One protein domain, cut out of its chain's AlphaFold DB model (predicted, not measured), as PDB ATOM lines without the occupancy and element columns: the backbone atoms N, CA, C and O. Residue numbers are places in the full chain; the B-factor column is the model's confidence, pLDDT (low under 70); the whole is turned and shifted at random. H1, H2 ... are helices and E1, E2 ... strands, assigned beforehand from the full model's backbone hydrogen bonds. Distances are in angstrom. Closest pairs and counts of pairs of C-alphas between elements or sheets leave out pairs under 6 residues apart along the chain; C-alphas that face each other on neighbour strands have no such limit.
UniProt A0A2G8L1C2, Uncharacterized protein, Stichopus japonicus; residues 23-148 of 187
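This is residues 23 to 148 of the 187 residues of an uncharacterized protein of Stichopus japonicus (UniProt A0A2G8L1C2). Two twisted four-stranded sheets, E4-E1-E7-E8 and E3-E2-E5-E6, lie face to face as a small sandwich, their strands running nearly alike. At one end of the longest axis the loop of residues 38 to 65 reaches out and leads into the one helix, H1, which only grazes the second sheet; residues 132 to 148, with no named element, lie toward the opposite end. The printed part has 126 residues, with named elements in the order E1, E2, H1, E3, E4, E5, E6, E7, E8. The first sheet is mixed and the second all antiparallel; the class is mostly strand, with under half of the residues in named elements. The whole is compact, with a radius of gyration of the C-alphas of 14.6 A and spans of 44 by 33 by 25 A.

E1, residues 23 to 26, is parallel to E7, residues 121 to 123, at 13 degrees, with N 25 and O 121 2.8 A apart. On the other side of E1, E4, residues 86 to 89, is antiparallel at 152 degrees, with N 24 and O 87 3.0 A apart. E7 and E8, residues 129 to 131, form a hairpin, with N 122 and O 130 2.8 A apart. In the second sheet, which is twisted, E2, residues 32 to 37, is antiparallel to E3, residues 79 to 81, with N 34 and O 79 2.9 A apart. E2 is also antiparallel to E5, residues 96 to 103, at 162 degrees, with N 33 and O 102 2.8 A apart. E5 and E6, residues 107 to 116, form a hairpin, with N 97 and O 115 2.8 A apart. The sheets' facing parts are 9.1 A centre to centre. H1, residues 66 to 75, only grazes the second sheet with residues 70 to 74; its closest C-alphas to E2 are those of Phe 73 and Phe 33, 7.3 A apart. Every O i to N i+4 pair in H1 is within hydrogen-bond range.

E1 begins at C-alpha 23, (106.015, 120.572, 86.333). E2 is 16.4 A long, H1 14.5 A and E5 23.4 A. E6, 23.9 A, bends by 52 degrees at residue 112. E8 ends at C-alpha 131, (99.205, 114.558, 82.499).

The C-alphas farthest apart, those of Gly 62 and Gly 143, are 44.3 A apart. The printed part has no cut. The link from E2 to H1, 28 residues, is long. Mean pLDDT of the printed part is 73.5; residues 40 to 69, 71, 106 and 134 to 136 are under 70.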
ATOM      1  N   TYR A  23     105.278 120.199  87.542       88.00
ATOM      2  CA  TYR A  23     106.015 120.572  86.333       88.00
ATOM      3  C   TYR A  23     105.045 120.837  85.187       88.00
ATOM      4  O   TYR A  23     104.139 120.039  84.954       88.00
ATOM      5  N   VAL A  24     105.259 121.905  84.422       89.69
ATOM      6  CA  VAL A  24     104.537 122.125  83.160       89.69
ATOM      7  C   VAL A  24     105.542 122.182  82.022       89.69
ATOM      8  O   VAL A  24     106.435 123.022  82.015       89.69
ATOM      9  N   ALA A  25     105.415 121.251  81.079       91.31
ATOM     10  CA  ALA A  25     106.262 121.139  79.903       91.31
ATOM     11  C   ALA A  25     105.558 121.689  78.664       91.31
ATOM     12  O   ALA A  25     104.381 121.397  78.421       91.31
ATOM     13  N   ASN A  26     106.298 122.433  77.849       92.50
ATOM     14  CA  ASN A  26     105.800 122.990  76.607       92.50
ATOM     15  C   ASN A  26     106.298 122.171  75.404       92.50
ATOM     16  O   ASN A  26     107.436 122.307  74.961       92.50
ATOM     17  N   ALA A  27     105.439 121.314  74.856       89.81
ATOM     18  CA  ALA A  27     105.631 120.679  73.551       89.81
ATOM     19  C   ALA A  27     104.896 121.436  72.424       89.81
ATOM     20  O   ALA A  27     104.816 120.942  71.301       89.81
ATOM     21  N   TYR A  28     104.342 122.616  72.704       88.19
ATOM     22  CA  TYR A  28     103.745 123.494  71.708       88.19
ATOM     23  C   TYR A  28     104.825 124.214  70.890       88.19
ATOM     24  O   TYR A  28     105.981 124.313  71.299       88.19
ATOM     25  N   TYR A  29     104.450 124.688  69.702       84.69
ATOM     26  CA  TYR A  29     105.385 125.286  68.741       84.69
ATOM     27  C   TYR A  29     105.723 126.753  69.015       84.69
ATOM     28  O   TYR A  29     106.627 127.301  68.393       84.69
ATOM     29  N   GLU A  30     105.020 127.387  69.948       84.75
ATOM     30  CA  GLU A  30     105.282 128.750  70.406       84.75
ATOM     31  C   GLU A  30     105.369 128.794  71.941       84.75
ATOM     32  O   GLU A  30     104.967 127.827  72.606       84.75
ATOM     33  N   PRO A  31     105.895 129.889  72.520       86.88
ATOM     34  CA  PRO A  31     105.876 130.084  73.961       86.88
ATOM     35  C   PRO A  31     104.454 130.025  74.523       86.88
ATOM     36  O   PRO A  31     103.502 130.520  73.912       86.88
ATOM     37  N   VAL A  32     104.323 129.422  75.701       87.88
ATOM     38  CA  VAL A  32     103.069 129.396  76.461       87.88
ATOM     39  C   VAL A  32     103.272 130.070  77.804       87.88
ATOM     40  O   VAL A  32     104.322 129.932  78.426       87.88
ATOM     41  N   PHE A  33     102.248 130.774  78.257       88.19
ATOM     42  CA  PHE A  33     102.237 131.452  79.543       88.19
ATOM     43  C   PHE A  33     101.432 130.613  80.512       88.19
ATOM     44  O   PHE A  33     100.274 130.280  80.240       88.19
ATOM     45  N   VAL A  34     102.037 130.272  81.644       89.62
ATOM     46  CA  VAL A  34     101.455 129.358  82.618       89.62
ATOM     47  C   VAL A  34     101.427 129.997  83.993       89.62
ATOM     48  O   VAL A  34     102.432 130.514  84.472       89.62
ATOM     49  N   LYS A  35     100.275 129.897  84.650       88.44
ATOM     50  CA  LYS A  35     100.111 130.226  86.062       88.44
ATOM     51  C   LYS A  35      99.550 129.023  86.806       88.44
ATOM     52  O   LYS A  35      98.623 128.372  86.314       88.44
ATOM     53  N   VAL A  36     100.125 128.729  87.969       87.50
ATOM     54  CA  VAL A  36      99.715 127.634  88.852       87.50
ATOM     55  C   VAL A  36      99.539 128.205  90.255       87.50
ATOM     56  O   VAL A  36     100.527 128.448  90.939       87.50
ATOM     57  N   ASP A  37      98.290 128.384  90.679       84.62
ATOM     58  CA  ASP A  37      97.943 128.971  91.981       84.62
ATOM     59  C   ASP A  37      97.117 128.001  92.832       84.62
ATOM     60  O   ASP A  37      96.506 127.068  92.316       84.62
ATOM     61  N   THR A  38      97.083 128.193  94.149       80.94
ATOM     62  CA  THR A  38      96.294 127.358  95.084       80.94
ATOM     63  C   THR A  38      94.906 127.920  95.330       80.94
ATOM     64  O   THR A  38      93.956 127.184  95.607       80.94
ATOM     65  N   GLU A  39      94.767 129.225  95.163       74.06
ATOM     66  CA  GLU A  39      93.486 129.888  95.154       74.06
ATOM     67  C   GLU A  39      92.879 129.766  93.765       74.06
ATOM     68  O   GLU A  39      93.556 129.914  92.743       74.06
ATOM     69  N   ARG A  40      91.561 129.551  93.721       62.59
ATOM     70  CA  ARG A  40      90.776 129.861  92.532       62.59
ATOM     71  C   ARG A  40      90.758 131.376  92.447       62.59
ATOM     72  O   ARG A  40      89.734 131.974  92.765       62.59
ATOM     73  N   SER A  41      91.892 132.004  92.130       52.06
ATOM     74  CA  SER A  41      91.934 133.443  91.961       52.06
ATOM     75  C   SER A  41      90.860 133.731  90.932       52.06
ATOM     76  O   SER A  41      90.949 133.292  89.778       52.06
ATOM     77  N   HIS A  42      89.793 134.389  91.377       43.22
ATOM     78  CA  HIS A  42      88.970 135.135  90.471       43.22
ATOM     79  C   HIS A  42      89.982 135.999  89.732       43.22
ATOM     80  O   HIS A  42      90.630 136.854  90.332       43.22
ATOM     81  N   THR A  43      90.169 135.764  88.439       45.53
ATOM     82  CA  THR A  43      90.673 136.809  87.556       45.53
ATOM     83  C   THR A  43      89.563 137.870  87.487       45.53
ATOM     84  O   THR A  43      88.974 138.114  86.442       45.53
ATOM     85  N   GLU A  44      89.172 138.404  88.649       38.16
ATOM     86  CA  GLU A  44      88.294 139.538  88.833       38.16
ATOM     87  C   GLU A  44      89.076 140.692  88.241       38.16
ATOM     88  O   GLU A  44      90.006 141.220  88.840       38.16
ATOM     89  N   GLY A  45      88.779 140.965  86.978       39.19
ATOM     90  CA  GLY A  45      89.383 142.061  86.261       39.19
ATOM     91  C   GLY A  45      90.901 141.955  86.135       39.19
ATOM     92  O   GLY A  45      91.607 142.861  86.563       39.19
ATOM     93  N   ILE A  46      91.391 141.034  85.296       42.59
ATOM     94  CA  ILE A  46      92.164 141.641  84.205       42.59
ATOM     95  C   ILE A  46      91.088 142.365  83.399       42.59
ATOM     96  O   ILE A  46      90.367 141.752  82.613       42.59
ATOM     97  N   ALA A  47      90.861 143.636  83.738       38.41
ATOM     98  CA  ALA A  47      89.991 144.535  83.004       38.41
ATOM     99  C   ALA A  47      90.688 144.812  81.674       38.41
ATOM    100  O   ALA A  47      91.216 145.888  81.418       38.41
ATOM    101  N   PHE A  48      90.755 143.780  80.841       45.50
ATOM    102  CA  PHE A  48      91.029 143.951  79.445       45.50
ATOM    103  C   PHE A  48      89.905 144.854  78.927       45.50
ATOM    104  O   PHE A  48      88.729 144.576  79.162       45.50
ATOM    105  N   GLY A  49      90.223 145.857  78.116       35.41
ATOM    106  CA  GLY A  49      89.250 146.436  77.176       35.41
ATOM    107  C   GLY A  49      88.748 145.419  76.131       35.41
ATOM    108  O   GLY A  49      88.286 145.803  75.066       35.41
ATOM    109  N   ALA A  50      88.876 144.119  76.417       35.75
ATOM    110  CA  ALA A  50      88.523 142.970  75.616       35.75
ATOM    111  C   ALA A  50      87.465 142.182  76.389       35.75
ATOM    112  O   ALA A  50      87.726 141.625  77.459       35.75
ATOM    113  N   SER A  51      86.251 142.145  75.859       33.91
ATOM    114  CA  SER A  51      85.208 141.264  76.358       33.91
ATOM    115  C   SER A  51      85.651 139.807  76.188       33.91
ATOM    116  O   SER A  51      85.918 139.333  75.085       33.91
ATOM    117  N   ILE A  52      85.732 139.072  77.297       38.34
ATOM    118  CA  ILE A  52      85.952 137.626  77.277       38.34
ATOM    119  C   ILE A  52      84.594 136.979  77.003       38.34
ATOM    120  O   ILE A  52      83.780 136.806  77.909       38.34
ATOM    121  N   ASN A  53      84.325 136.627  75.745       34.75
ATOM    122  CA  ASN A  53      83.204 135.745  75.448       34.75
ATOM    123  C   ASN A  53      83.569 134.317  75.877       34.75
ATOM    124  O   ASN A  53      84.617 133.786  75.508       34.75
ATOM    125  N   ILE A  54      82.657 133.669  76.609       37.28
ATOM    126  CA  ILE A  54      82.751 132.293  77.150       37.28
ATOM    127  C   ILE A  54      82.976 131.225  76.046       37.28
ATOM    128  O   ILE A  54      83.229 130.059  76.330       37.28
ATOM    129  N   ALA A  55      82.976 131.625  74.771       35.75
ATOM    130  CA  ALA A  55      83.298 130.806  73.606       35.75
ATOM    131  C   ALA A  55      84.800 130.764  73.228       35.75
ATOM    132  O   ALA A  55      85.135 130.299  72.140       35.75
ATOM    133  N   GLY A  56      85.715 131.239  74.081       32.84
ATOM    134  CA  GLY A  56      87.159 131.029  73.886       32.84
ATOM    135  C   GLY A  56      87.809 131.886  72.793       32.84
ATOM    136  O   GLY A  56      88.928 131.597  72.379       32.84
ATOM    137  N   LYS A  57      87.147 132.957  72.340       34.50
ATOM    138  CA  LYS A  57      87.776 133.993  71.511       34.50
ATOM    139  C   LYS A  57      88.201 135.165  72.383       34.50
ATOM    140  O   LYS A  57      87.369 135.817  73.007       34.50
ATOM    141  N   PHE A  58      89.504 135.413  72.409       40.47
ATOM    142  CA  PHE A  58      90.089 136.629  72.953       40.47
ATOM    143  C   PHE A  58      90.189 137.651  71.816       40.47
ATOM    144  O   PHE A  58      91.034 137.514  70.934       40.47
ATOM    145  N   GLU A  59      89.289 138.632  71.796       41.19
ATOM    146  CA  GLU A  59      89.323 139.750  70.850       41.19
ATOM    147  C   GLU A  59      89.833 140.987  71.594       41.19
ATOM    148  O   GLU A  59      89.091 141.619  72.342       41.19
ATOM    149  N   LEU A  60      91.123 141.305  71.433       44.31
ATOM    150  CA  LEU A  60      91.730 142.525  71.974       44.31
ATOM    151  C   LEU A  60      91.046 143.754  71.363       44.31
ATOM    152  O   LEU A  60      91.327 144.144  70.231       44.31
ATOM    153  N   GLY A  61      90.147 144.375  72.128       39.00
ATOM    154  CA  GLY A  61      89.608 145.701  71.848       39.00
ATOM    155  C   GLY A  61      90.673 146.765  72.109       39.00
ATOM    156  O   GLY A  61      90.678 147.410  73.151       39.00
ATOM    157  N   GLY A  62      91.624 146.899  71.185       42.44
ATOM    158  CA  GLY A  62      92.714 147.871  71.256       42.44
ATOM    159  C   GLY A  62      93.949 147.397  70.494       42.44
ATOM    160  O   GLY A  62      94.232 146.203  70.435       42.44
ATOM    161  N   SER A  63      94.689 148.335  69.900       41.03
ATOM    162  CA  SER A  63      95.970 148.056  69.239       41.03
ATOM    163  C   SER A  63      97.063 147.833  70.287       41.03
ATOM    164  O   SER A  63      97.886 148.713  70.514       41.03
ATOM    165  N   PHE A  64      97.046 146.680  70.949       48.81
ATOM    166  CA  PHE A  64      98.137 146.245  71.821       48.81
ATOM    167  C   PHE A  64      99.188 145.506  70.994       48.81
ATOM    168  O   PHE A  64      98.841 144.689  70.132       48.81
ATOM    169  N   SER A  65     100.466 145.796  71.235       57.50
ATOM    170  CA  SER A  65     101.553 144.997  70.673       57.50
ATOM    171  C   SER A  65     101.625 143.634  71.376       57.50
ATOM    172  O   SER A  65     101.053 143.429  72.450       57.50
ATOM    173  N   ARG A  66     102.301 142.666  70.752       59.06
ATOM    174  CA  ARG A  66     102.509 141.332  71.344       59.06
ATOM    175  C   ARG A  66     103.340 141.443  72.625       59.06
ATOM    176  O   ARG A  66     103.103 140.701  73.569       59.06
ATOM    177  N   GLU A  67     104.248 142.406  72.644       64.06
ATOM    178  CA  GLU A  67     105.148 142.750  73.733       64.06
ATOM    179  C   GLU A  67     104.380 143.305  74.947       64.06
ATOM    180  O   GLU A  67     104.603 142.847  76.064       64.06
ATOM    181  N   ASP A  68     103.379 144.169  74.736       65.31
ATOM    182  CA  ASP A  68     102.539 144.698  75.829       65.31
ATOM    183  C   ASP A  68     101.744 143.590  76.538       65.31
ATOM    184  O   ASP A  68     101.556 143.597  77.758       65.31
ATOM    185  N   VAL A  69     101.259 142.611  75.766       66.00
ATOM    186  CA  VAL A  69     100.525 141.459  76.304       66.00
ATOM    187  C   VAL A  69     101.450 140.595  77.163       66.00
ATOM    188  O   VAL A  69     101.029 140.089  78.203       66.00
ATOM    189  N   TRP A  70     102.708 140.445  76.755       70.81
ATOM    190  CA  TRP A  70     103.706 139.662  77.479       70.81
ATOM    191  C   TRP A  70     104.089 140.272  78.816       70.81
ATOM    192  O   TRP A  70     103.990 139.588  79.837       70.81
ATOM    193  N   ASP A  71     104.455 141.552  78.823       68.75
ATOM    194  CA  ASP A  71     104.831 142.261  80.047       68.75
ATOM    195  C   ASP A  71     103.690 142.226  81.070       68.75
ATOM    196  O   ASP A  71     103.910 142.042  82.269       68.75
ATOM    197  N   MET A  72     102.445 142.293  80.594       70.88
ATOM    198  CA  MET A  72     101.263 142.156  81.435       70.88
ATOM    199  C   MET A  72     101.113 140.752  82.035       70.88
ATOM    200  O   MET A  72     100.831 140.640  83.228       70.88
ATOM    201  N   PHE A  73     101.303 139.677  81.257       74.69
ATOM    202  CA  PHE A  73     101.243 138.306  81.783       74.69
ATOM    203  C   PHE A  73     102.318 138.058  82.848       74.69
ATOM    204  O   PHE A  73     102.029 137.462  83.886       74.69
ATOM    205  N   ILE A  74     103.528 138.573  82.633       73.69
ATOM    206  CA  ILE A  74     104.607 138.510  83.622       73.69
ATOM    207  C   ILE A  74     104.213 139.288  84.886       73.69
ATOM    208  O   ILE A  74     104.345 138.767  85.994       73.69
ATOM    209  N   ALA A  75     103.649 140.492  84.739       71.81
ATOM    210  CA  ALA A  75     103.212 141.322  85.862       71.81
ATOM    211  C   ALA A  75     102.120 140.662  86.725       71.81
ATOM    212  O   ALA A  75     102.093 140.861  87.938       71.81
ATOM    213  N   VAL A  76     101.243 139.844  86.130       73.00
ATOM    214  CA  VAL A  76     100.213 139.083  86.868       73.00
ATOM    215  C   VAL A  76     100.690 137.704  87.354       73.00
ATOM    216  O   VAL A  76      99.893 136.918  87.873       73.00
ATOM    217  N   GLY A  77     101.986 137.410  87.216       79.00
ATOM    218  CA  GLY A  77     102.634 136.223  87.773       79.00
ATOM    219  C   GLY A  77     102.563 134.973  86.895       79.00
ATOM    220  O   GLY A  77     102.689 133.867  87.418       79.00
ATOM    221  N   PHE A  78     102.342 135.108  85.585       86.50
ATOM    222  CA  PHE A  78     102.526 133.984  84.665       86.50
ATOM    223  C   PHE A  78     104.013 133.783  84.377       86.50
ATOM    224  O   PHE A  78     104.760 134.738  84.172       86.50
ATOM    225  N   ALA A  79     104.423 132.522  84.294       87.75
ATOM    226  CA  ALA A  79     105.728 132.134  83.792       87.75
ATOM    227  C   ALA A  79     105.641 131.831  82.292       87.75
ATOM    228  O   ALA A  79     104.762 131.083  81.851       87.75
ATOM    229  N   GLU A  80     106.562 132.390  81.512       88.94
ATOM    230  CA  GLU A  80     106.763 131.998  80.120       88.94
ATOM    231  C   GLU A  80     107.512 130.660  80.060       88.94
ATOM    232  O   GLU A  80     108.506 130.455  80.756       88.94
ATOM    233  N   ILE A  81     107.036 129.744  79.218       89.38
ATOM    234  CA  ILE A  81     107.687 128.461  78.951       89.38
ATOM    235  C   ILE A  81     107.963 128.371  77.454       89.38
ATOM    236  O   ILE A  81     107.032 128.262  76.647       89.38
ATOM    237  N   LEU A  82     109.240 128.386  77.071       89.69
ATOM    238  CA  LEU A  82     109.649 128.284  75.673       89.69
ATOM    239  C   LEU A  82     109.373 126.880  75.105       89.69
ATOM    240  O   LEU A  82     109.276 125.902  75.855       89.69
ATOM    241  N   PRO A  83     109.250 126.739  73.772       88.56
ATOM    242  CA  PRO A  83     109.116 125.432  73.142       88.56
ATOM    243  C   PRO A  83     110.230 124.473  73.573       88.56
ATOM    244  O   PRO A  83     111.412 124.805  73.514       88.56
ATOM    245  N   ARG A  84     109.853 123.239  73.927       87.81
ATOM    246  CA  ARG A  84     110.736 122.151  74.400       87.81
ATOM    247  C   ARG A  84     111.329 122.353  75.793       87.81
ATOM    248  O   ARG A  84     112.145 121.519  76.208       87.81
ATOM    249  N   GLU A  85     110.899 123.377  76.514       89.25
ATOM    250  CA  GLU A  85     111.278 123.621  77.902       89.25
ATOM    251  C   GLU A  85     110.168 123.218  78.876       89.25
ATOM    252  O   GLU A  85     109.057 122.842  78.490       89.25
ATOM    253  N   TYR A  86     110.497 123.238  80.163       91.06
ATOM    254  CA  TYR A  86     109.554 122.997  81.242       91.06
ATOM    255  C   TYR A  86     109.915 123.856  82.448       91.06
ATOM    256  O   TYR A  86     111.090 124.133  82.685       91.06
ATOM    257  N   VAL A  87     108.904 124.234  83.226       89.50
ATOM    258  CA  VAL A  87     109.079 125.040  84.438       89.50
ATOM    259  C   VAL A  87     108.469 124.304  85.638       89.50
ATOM    260  O   VAL A  87     107.355 123.776  85.522       89.50
ATOM    261  N   PRO A  88     109.189 124.213  86.774       88.38
ATOM    262  CA  PRO A  88     108.635 123.735  88.033       88.38
ATOM    263  C   PRO A  88     107.838 124.838  88.743       88.38
ATOM    264  O   PRO A  88     108.297 125.970  88.870       88.38
ATOM    265  N   PHE A  89     106.677 124.478  89.279       86.69
ATOM    266  CA  PHE A  89     105.838 125.328  90.117       86.69
ATOM    267  C   PHE A  89     105.698 124.685  91.496       86.69
ATOM    268  O   PHE A  89     105.346 123.510  91.597       86.69
ATOM    269  N   SER A  90     105.944 125.459  92.555       86.12
ATOM    270  CA  SER A  90     105.804 125.021  93.952       86.12
ATOM    271  C   SER A  90     104.754 125.876  94.673       86.12
ATOM    272  O   SER A  90     105.108 126.747  95.468       86.12
ATOM    273  N   PRO A  91     103.461 125.684  94.367       80.44
ATOM    274  CA  PRO A  91     102.394 126.523  94.897       80.44
ATOM    275  C   PRO A  91     102.153 126.242  96.397       80.44
ATOM    276  O   PRO A  91     101.973 125.092  96.815       80.44
ATOM    277  N   GLU A  92     102.150 127.291  97.224       78.75
ATOM    278  CA  GLU A  92     102.057 127.193  98.689       78.75
ATOM    279  C   GLU A  92     100.610 126.992  99.188       78.75
ATOM    280  O   GLU A  92      99.683 127.677  98.761       78.75
ATOM    281  N   GLY A  93     100.407 126.056 100.128       72.25
ATOM    282  CA  GLY A  93      99.110 125.830 100.796       72.25
ATOM    283  C   GLY A  93      98.054 125.069  99.970       72.25
ATOM    284  O   GLY A  93      98.156 124.948  98.760       72.25
ATOM    285  N   GLY A  94      97.041 124.479 100.610       71.81
ATOM    286  CA  GLY A  94      95.973 123.734  99.913       71.81
ATOM    287  C   GLY A  94      96.395 122.390  99.285       71.81
ATOM    288  O   GLY A  94      97.572 122.046  99.223       71.81
ATOM    289  N   ARG A  95      95.408 121.597  98.836       78.12
ATOM    290  CA  ARG A  95      95.602 120.291  98.149       78.12
ATOM    291  C   ARG A  95      95.330 120.338  96.643       78.12
ATOM    292  O   ARG A  95      95.668 119.402  95.920       78.12
ATOM    293  N   THR A  96      94.701 121.416  96.199       83.81
ATOM    294  CA  THR A  96      94.271 121.635  94.821       83.81
ATOM    295  C   THR A  96      95.002 122.852  94.289       83.81
ATOM    296  O   THR A  96      95.162 123.835  95.011       83.81
ATOM    297  N   VAL A  97      95.434 122.771  93.039       86.38
ATOM    298  CA  VAL A  97      96.002 123.883  92.282       86.38
ATOM    299  C   VAL A  97      95.117 124.179  91.084       86.38
ATOM    300  O   VAL A  97      94.489 123.279  90.528       86.38
ATOM    301  N   TYR A  98      95.071 125.432  90.678       86.19
ATOM    302  CA  TYR A  98      94.367 125.915  89.509       86.19
ATOM    303  C   TYR A  98      95.398 126.301  88.464       86.19
ATOM    304  O   TYR A  98      96.263 127.142  88.704       86.19
ATOM    305  N   ILE A  99      95.315 125.652  87.305       86.88
ATOM    306  CA  ILE A  99      96.262 125.864  86.213       86.88
ATOM    307  C   ILE A  99      95.588 126.696  85.132       86.88
ATOM    308  O   ILE A  99      94.491 126.368  84.667       86.88
ATOM    309  N   THR A 100      96.272 127.757  84.715       87.00
ATOM    310  CA  THR A 100      95.897 128.574  83.562       87.00
ATOM    311  C   THR A 100      97.047 128.585  82.565       87.00
ATOM    312  O   THR A 100      98.182 128.856  82.937       87.00
ATOM    313  N   ILE A 101      96.749 128.268  81.308       87.38
ATOM    314  CA  ILE A 101      97.690 128.190  80.191       87.38
ATOM    315  C   ILE A 101      97.150 129.044  79.051       87.38
ATOM    316  O   ILE A 101      96.030 128.823  78.579       87.38
ATOM    317  N   TRP A 102      97.955 129.988  78.588       85.94
ATOM    318  CA  TRP A 102      97.640 130.877  77.478       85.94
ATOM    319  C   TRP A 102      98.725 130.802  76.399       85.94
ATOM    320  O   TRP A 102      99.890 130.539  76.683       85.94
ATOM    321  N   SER A 103      98.331 131.020  75.150       78.69
ATOM    322  CA  SER A 103      99.222 131.079  73.991       78.69
ATOM    323  C   SER A 103      98.786 132.201  73.054       78.69
ATOM    324  O   SER A 103      97.589 132.492  72.959       78.69
ATOM    325  N   SER A 104      99.726 132.800  72.324       73.69
ATOM    326  CA  SER A 104      99.416 133.902  71.407       73.69
ATOM    327  C   SER A 104      98.504 133.497  70.253       73.69
ATOM    328  O   SER A 104      97.703 134.305  69.790       73.69
ATOM    329  N   SER A 105      98.610 132.255  69.784       71.56
ATOM    330  CA  SER A 105      97.851 131.757  68.636       71.56
ATOM    331  C   SER A 105      96.457 131.242  68.992       71.56
ATOM    332  O   SER A 105      95.549 131.381  68.176       71.56
ATOM    333  N   LYS A 106      96.263 130.650  70.180       68.94
ATOM    334  CA  LYS A 106      94.979 130.039  70.586       68.94
ATOM    335  C   LYS A 106      94.263 130.761  71.722       68.94
ATOM    336  O   LYS A 106      93.146 130.382  72.060       68.94
ATOM    337  N   GLY A 107      94.881 131.766  72.333       73.06
ATOM    338  CA  GLY A 107      94.381 132.336  73.577       73.06
ATOM    339  C   GLY A 107      94.496 131.326  74.721       73.06
ATOM    340  O   GLY A 107      95.507 130.631  74.844       73.06
ATOM    341  N   PHE A 108      93.466 131.230  75.565       78.50
ATOM    342  CA  PHE A 108      93.447 130.281  76.680       78.50
ATOM    343  C   PHE A 108      93.345 128.834  76.184       78.50
ATOM    344  O   PHE A 108      92.296 128.385  75.730       78.50
ATOM    345  N   ILE A 109      94.439 128.093  76.336       82.31
ATOM    346  CA  ILE A 109      94.502 126.646  76.119       82.31
ATOM    347  C   ILE A 109      93.837 125.911  77.287       82.31
ATOM    348  O   ILE A 109      93.120 124.929  77.099       82.31
ATOM    349  N   TRP A 110      94.084 126.390  78.507       81.44
ATOM    350  CA  TRP A 110      93.506 125.838  79.724       81.44
ATOM    351  C   TRP A 110      93.213 126.972  80.697       81.44
ATOM    352  O   TRP A 110      94.063 127.833  80.887       81.44
ATOM    353  N   HIS A 111      92.026 127.020  81.294       84.19
ATOM    354  CA  HIS A 111      91.633 128.161  82.120       84.19
ATOM    355  C   HIS A 111      91.073 127.715  83.464       84.19
ATOM    356  O   HIS A 111      90.013 127.091  83.516       84.19
ATOM    357  N   ASN A 112      91.788 128.068  84.536       78.69
ATOM    358  CA  ASN A 112      91.361 127.882  85.920       78.69
ATOM    359  C   ASN A 112      90.902 126.443  86.234       78.69
ATOM    360  O   ASN A 112      89.879 126.224  86.889       78.69
ATOM    361  N   VAL A 113      91.629 125.447  85.716       79.69
ATOM    362  CA  VAL A 113      91.225 124.045  85.863       79.69
ATOM    363  C   VAL A 113      91.820 123.459  87.142       79.69
ATOM    364  O   VAL A 113      93.045 123.465  87.284       79.69
ATOM    365  N   PRO A 114      90.983 122.928  88.057       84.69
ATOM    366  CA  PRO A 114      91.453 122.351  89.307       84.69
ATOM    367  C   PRO A 114      92.193 121.041  89.046       84.69
ATOM    368  O   PRO A 114      91.695 120.145  88.357       84.69
ATOM    369  N   GLN A 115      93.376 120.911  89.630       87.69
ATOM    370  CA  GLN A 115      94.210 119.723  89.572       87.69
ATOM    371  C   GLN A 115      94.760 119.381  90.959       87.69
ATOM    372  O   GLN A 115      94.964 120.276  91.781       87.69
ATOM    373  N   PRO A 116      95.015 118.094  91.244       83.69
ATOM    374  CA  PRO A 116      95.787 117.713  92.416       83.69
ATOM    375  C   PRO A 116      97.196 118.309  92.346       83.69
ATOM    376  O   PRO A 116      97.760 118.449  91.258       83.69
ATOM    377  N   LYS A 117      97.758 118.620  93.513       79.75
ATOM    378  CA  LYS A 117      99.187 118.905  93.665       79.75
ATOM    379  C   LYS A 117     100.058 117.708  93.265       79.75
ATOM    380  O   LYS A 117      99.565 116.583  93.230       79.75
ATOM    381  N   ASP A 118     101.330 117.979  92.967       81.25
ATOM    382  CA  ASP A 118     102.331 116.970  92.580       81.25
ATOM    383  C   ASP A 118     101.970 116.207  91.286       81.25
ATOM    384  O   ASP A 118     102.244 115.022  91.097       81.25
ATOM    385  N   VAL A 119     101.302 116.896  90.356       84.00
ATOM    386  CA  VAL A 119     100.980 116.355  89.033       84.00
ATOM    387  C   VAL A 119     101.707 117.175  87.986       84.00
ATOM    388  O   VAL A 119     101.606 118.394  87.961       84.00
ATOM    389  N   SER A 120     102.421 116.501  87.091       87.38
ATOM    390  CA  SER A 120     103.085 117.154  85.963       87.38
ATOM    391  C   SER A 120     102.168 117.209  84.738       87.38
ATOM    392  O   SER A 120     101.354 116.309  84.526       87.38
ATOM    393  N   PHE A 121     102.323 118.227  83.894       90.31
ATOM    394  CA  PHE A 121     101.506 118.461  82.703       90.31
ATOM    395  C   PHE A 121     102.365 118.725  81.467       90.31
ATOM    396  O   PHE A 121     103.461 119.266  81.562       90.31
ATOM    397  N   ILE A 122     101.843 118.356  80.299       90.38
ATOM    398  CA  ILE A 122     102.463 118.574  78.990       90.38
ATOM    399  C   ILE A 122     101.447 119.278  78.097       90.38
ATOM    400  O   ILE A 122     100.358 118.749  77.869       90.38
ATOM    401  N   VAL A 123     101.821 120.434  77.554       91.06
ATOM    402  CA  VAL A 123     101.079 121.110  76.484       91.06
ATOM    403  C   VAL A 123     101.555 120.545  75.151       91.06
ATOM    404  O   VAL A 123     102.698 120.760  74.772       91.06
ATOM    405  N   LYS A 124     100.716 119.780  74.450       88.12
ATOM    406  CA  LYS A 124     101.053 119.130  73.172       88.12
ATOM    407  C   LYS A 124     101.154 120.131  72.019       88.12
ATOM    408  O   LYS A 124     100.570 121.209  72.076       88.12
ATOM    409  N   THR A 125     101.761 119.707  70.909       84.56
ATOM    410  CA  THR A 125     101.834 120.450  69.631       84.56
ATOM    411  C   THR A 125     100.471 120.878  69.081       84.56
ATOM    412  O   THR A 125     100.362 121.912  68.432       84.56
ATOM    413  N   ASN A 126      99.408 120.124  69.369       80.94
ATOM    414  CA  ASN A 126      98.040 120.467  68.978       80.94
ATOM    415  C   ASN A 126      97.326 121.391  69.984       80.94
ATOM    416  O   ASN A 126      96.140 121.671  69.812       80.94
ATOM    417  N   GLY A 127      98.005 121.866  71.029       79.69
ATOM    418  CA  GLY A 127      97.436 122.689  72.096       79.69
ATOM    419  C   GLY A 127      96.567 121.920  73.097       79.69
ATOM    420  O   GLY A 127      95.890 122.548  73.895       79.69
ATOM    421  N   ALA A 128      96.542 120.585  73.077       85.44
ATOM    422  CA  ALA A 128      95.885 119.807  74.129       85.44
ATOM    423  C   ALA A 128      96.820 119.633  75.334       85.44
ATOM    424  O   ALA A 128      98.020 119.425  75.163       85.44
ATOM    425  N   VAL A 129      96.272 119.641  76.550       87.94
ATOM    426  CA  VAL A 129      97.056 119.431  77.775       87.94
ATOM    427  C   VAL A 129      96.852 118.014  78.300       87.94
ATOM    428  O   VAL A 129      95.722 117.541  78.409       87.94
ATOM    429  N   VAL A 130      97.942 117.319  78.621       89.94
ATOM    430  CA  VAL A 130      97.909 115.961  79.185       89.94
ATOM    431  C   VAL A 130      98.748 115.849  80.448       89.94
ATOM    432  O   VAL A 130      99.680 116.618  80.654       89.94
ATOM    433  N   LYS A 131      98.426 114.867  81.294       88.00
ATOM    434  CA  LYS A 131      99.205 114.558  82.499       88.00
ATOM    435  C   LYS A 131     100.480 113.792  82.135       88.00
ATOM    436  O   LYS A 131     100.430 112.837  81.358       88.00
ATOM    437  N   SER A 132     101.595 114.210  82.720       84.06
ATOM    438  CA  SER A 132     102.893 113.541  82.653       84.06
ATOM    439  C   SER A 132     103.027 112.490  83.761       84.06
ATOM    440  O   SER A 132     102.338 112.539  84.780       84.06
ATOM    441  N   ASN A 133     103.925 111.528  83.553       76.44
ATOM    442  CA  ASN A 133     104.259 110.460  84.495       76.44
ATOM    443  C   ASN A 133     105.269 110.882  85.590       76.44
ATOM    444  O   ASN A 133     105.927 110.034  86.188       76.44
ATOM    445  N   GLY A 134     105.451 112.186  85.831       60.59
ATOM    446  CA  GLY A 134     106.176 112.752  86.982       60.59
ATOM    447  C   GLY A 134     107.704 112.586  86.988       60.59
ATOM    448  O   GLY A 134     108.403 113.449  87.499       60.59
ATOM    449  N   LYS A 135     108.259 111.525  86.383       57.69
ATOM    450  CA  LYS A 135     109.716 111.275  86.335       57.69
ATOM    451  C   LYS A 135     110.431 111.977  85.180       57.69
ATOM    452  O   LYS A 135     111.624 112.223  85.271       57.69
ATOM    453  N   ASN A 136     109.704 112.293  84.108       67.88
ATOM    454  CA  ASN A 136     110.205 112.983  82.922       67.88
ATOM    455  C   ASN A 136     109.167 114.021  82.487       67.88
ATOM    456  O   ASN A 136     108.019 113.668  82.208       67.88
ATOM    457  N   ALA A 137     109.576 115.287  82.368       75.75
ATOM    458  CA  ALA A 137     108.669 116.394  82.058       75.75
ATOM    459  C   ALA A 137     107.873 116.184  80.751       75.75
ATOM    460  O   ALA A 137     106.738 116.627  80.659       75.75
ATOM    461  N   PHE A 138     108.420 115.435  79.784       82.56
ATOM    462  CA  PHE A 138     107.804 115.169  78.476       82.56
ATOM    463  C   PHE A 138     107.227 113.760  78.301       82.56
ATOM    464  O   PHE A 138     106.811 113.413  77.199       82.56
ATOM    465  N   THR A 139     107.204 112.924  79.336       84.38
ATOM    466  CA  THR A 139     106.673 111.561  79.211       84.38
ATOM    467  C   THR A 139     105.234 111.499  79.703       84.38
ATOM    468  O   THR A 139     104.953 111.862  80.844       84.38
ATOM    469  N   ASP A 140     104.317 111.031  78.858       82.00
ATOM    470  CA  ASP A 140     102.917 110.846  79.248       82.00
ATOM    471  C   ASP A 140     102.723 109.640  80.188       82.00
ATOM    472  O   ASP A 140     103.641 108.857  80.447       82.00
ATOM    473  N   ARG A 141     101.495 109.457  80.690       78.75
ATOM    474  CA  ARG A 141     101.127 108.325  81.563       78.75
ATOM    475  C   ARG A 141     101.384 106.941  80.938       78.75
ATOM    476  O   ARG A 141     101.474 105.963  81.674       78.75
ATOM    477  N   HIS A 142     101.491 106.846  79.616       79.81
ATOM    478  CA  HIS A 142     101.740 105.600  78.890       79.81
ATOM    479  C   HIS A 142     103.231 105.344  78.630       79.81
ATOM    480  O   HIS A 142     103.577 104.287  78.112       79.81
ATOM    481  N   GLY A 143     104.117 106.272  79.007       78.81
ATOM    482  CA  GLY A 143     105.549 106.162  78.736       78.81
ATOM    483  C   GLY A 143     105.969 106.742  77.383       78.81
ATOM    484  O   GLY A 143     107.143 106.650  77.033       78.81
ATOM    485  N   ASN A 144     105.058 107.373  76.636       81.81
ATOM    486  CA  ASN A 144     105.391 107.985  75.356       81.81
ATOM    487  C   ASN A 144     106.163 109.284  75.591       81.81
ATOM    488  O   ASN A 144     105.719 110.153  76.347       81.81
ATOM    489  N   ASN A 145     107.302 109.441  74.918       84.88
ATOM    490  CA  ASN A 145     108.022 110.706  74.892       84.88
ATOM    491  C   ASN A 145     107.313 111.672  73.936       84.88
ATOM    492  O   ASN A 145     107.302 111.461  72.729       84.88
ATOM    493  N   LEU A 146     106.732 112.730  74.491       84.88
ATOM    494  CA  LEU A 146     106.046 113.789  73.757       84.88
ATOM    495  C   LEU A 146     106.944 115.004  73.518       84.88
ATOM    496  O   LEU A 146     106.438 116.068  73.169       84.88
ATOM    497  N   LYS A 147     108.261 114.888  73.736       86.81
ATOM    498  CA  LYS A 147     109.194 115.965  73.411       86.81
ATOM    499  C   LYS A 147     109.283 116.090  71.888       86.81
ATOM    500  O   LYS A 147     109.803 115.173  71.254       86.81
ATOM    501  N   PRO A 148     108.839 117.211  71.307       84.38
ATOM    502  CA  PRO A 148     108.831 117.361  69.869       84.38
ATOM    503  C   PRO A 148     110.260 117.569  69.358       84.38
ATOM    504  O   PRO A 148     111.117 118.206  69.999       84.38
TER     505      PRO A 148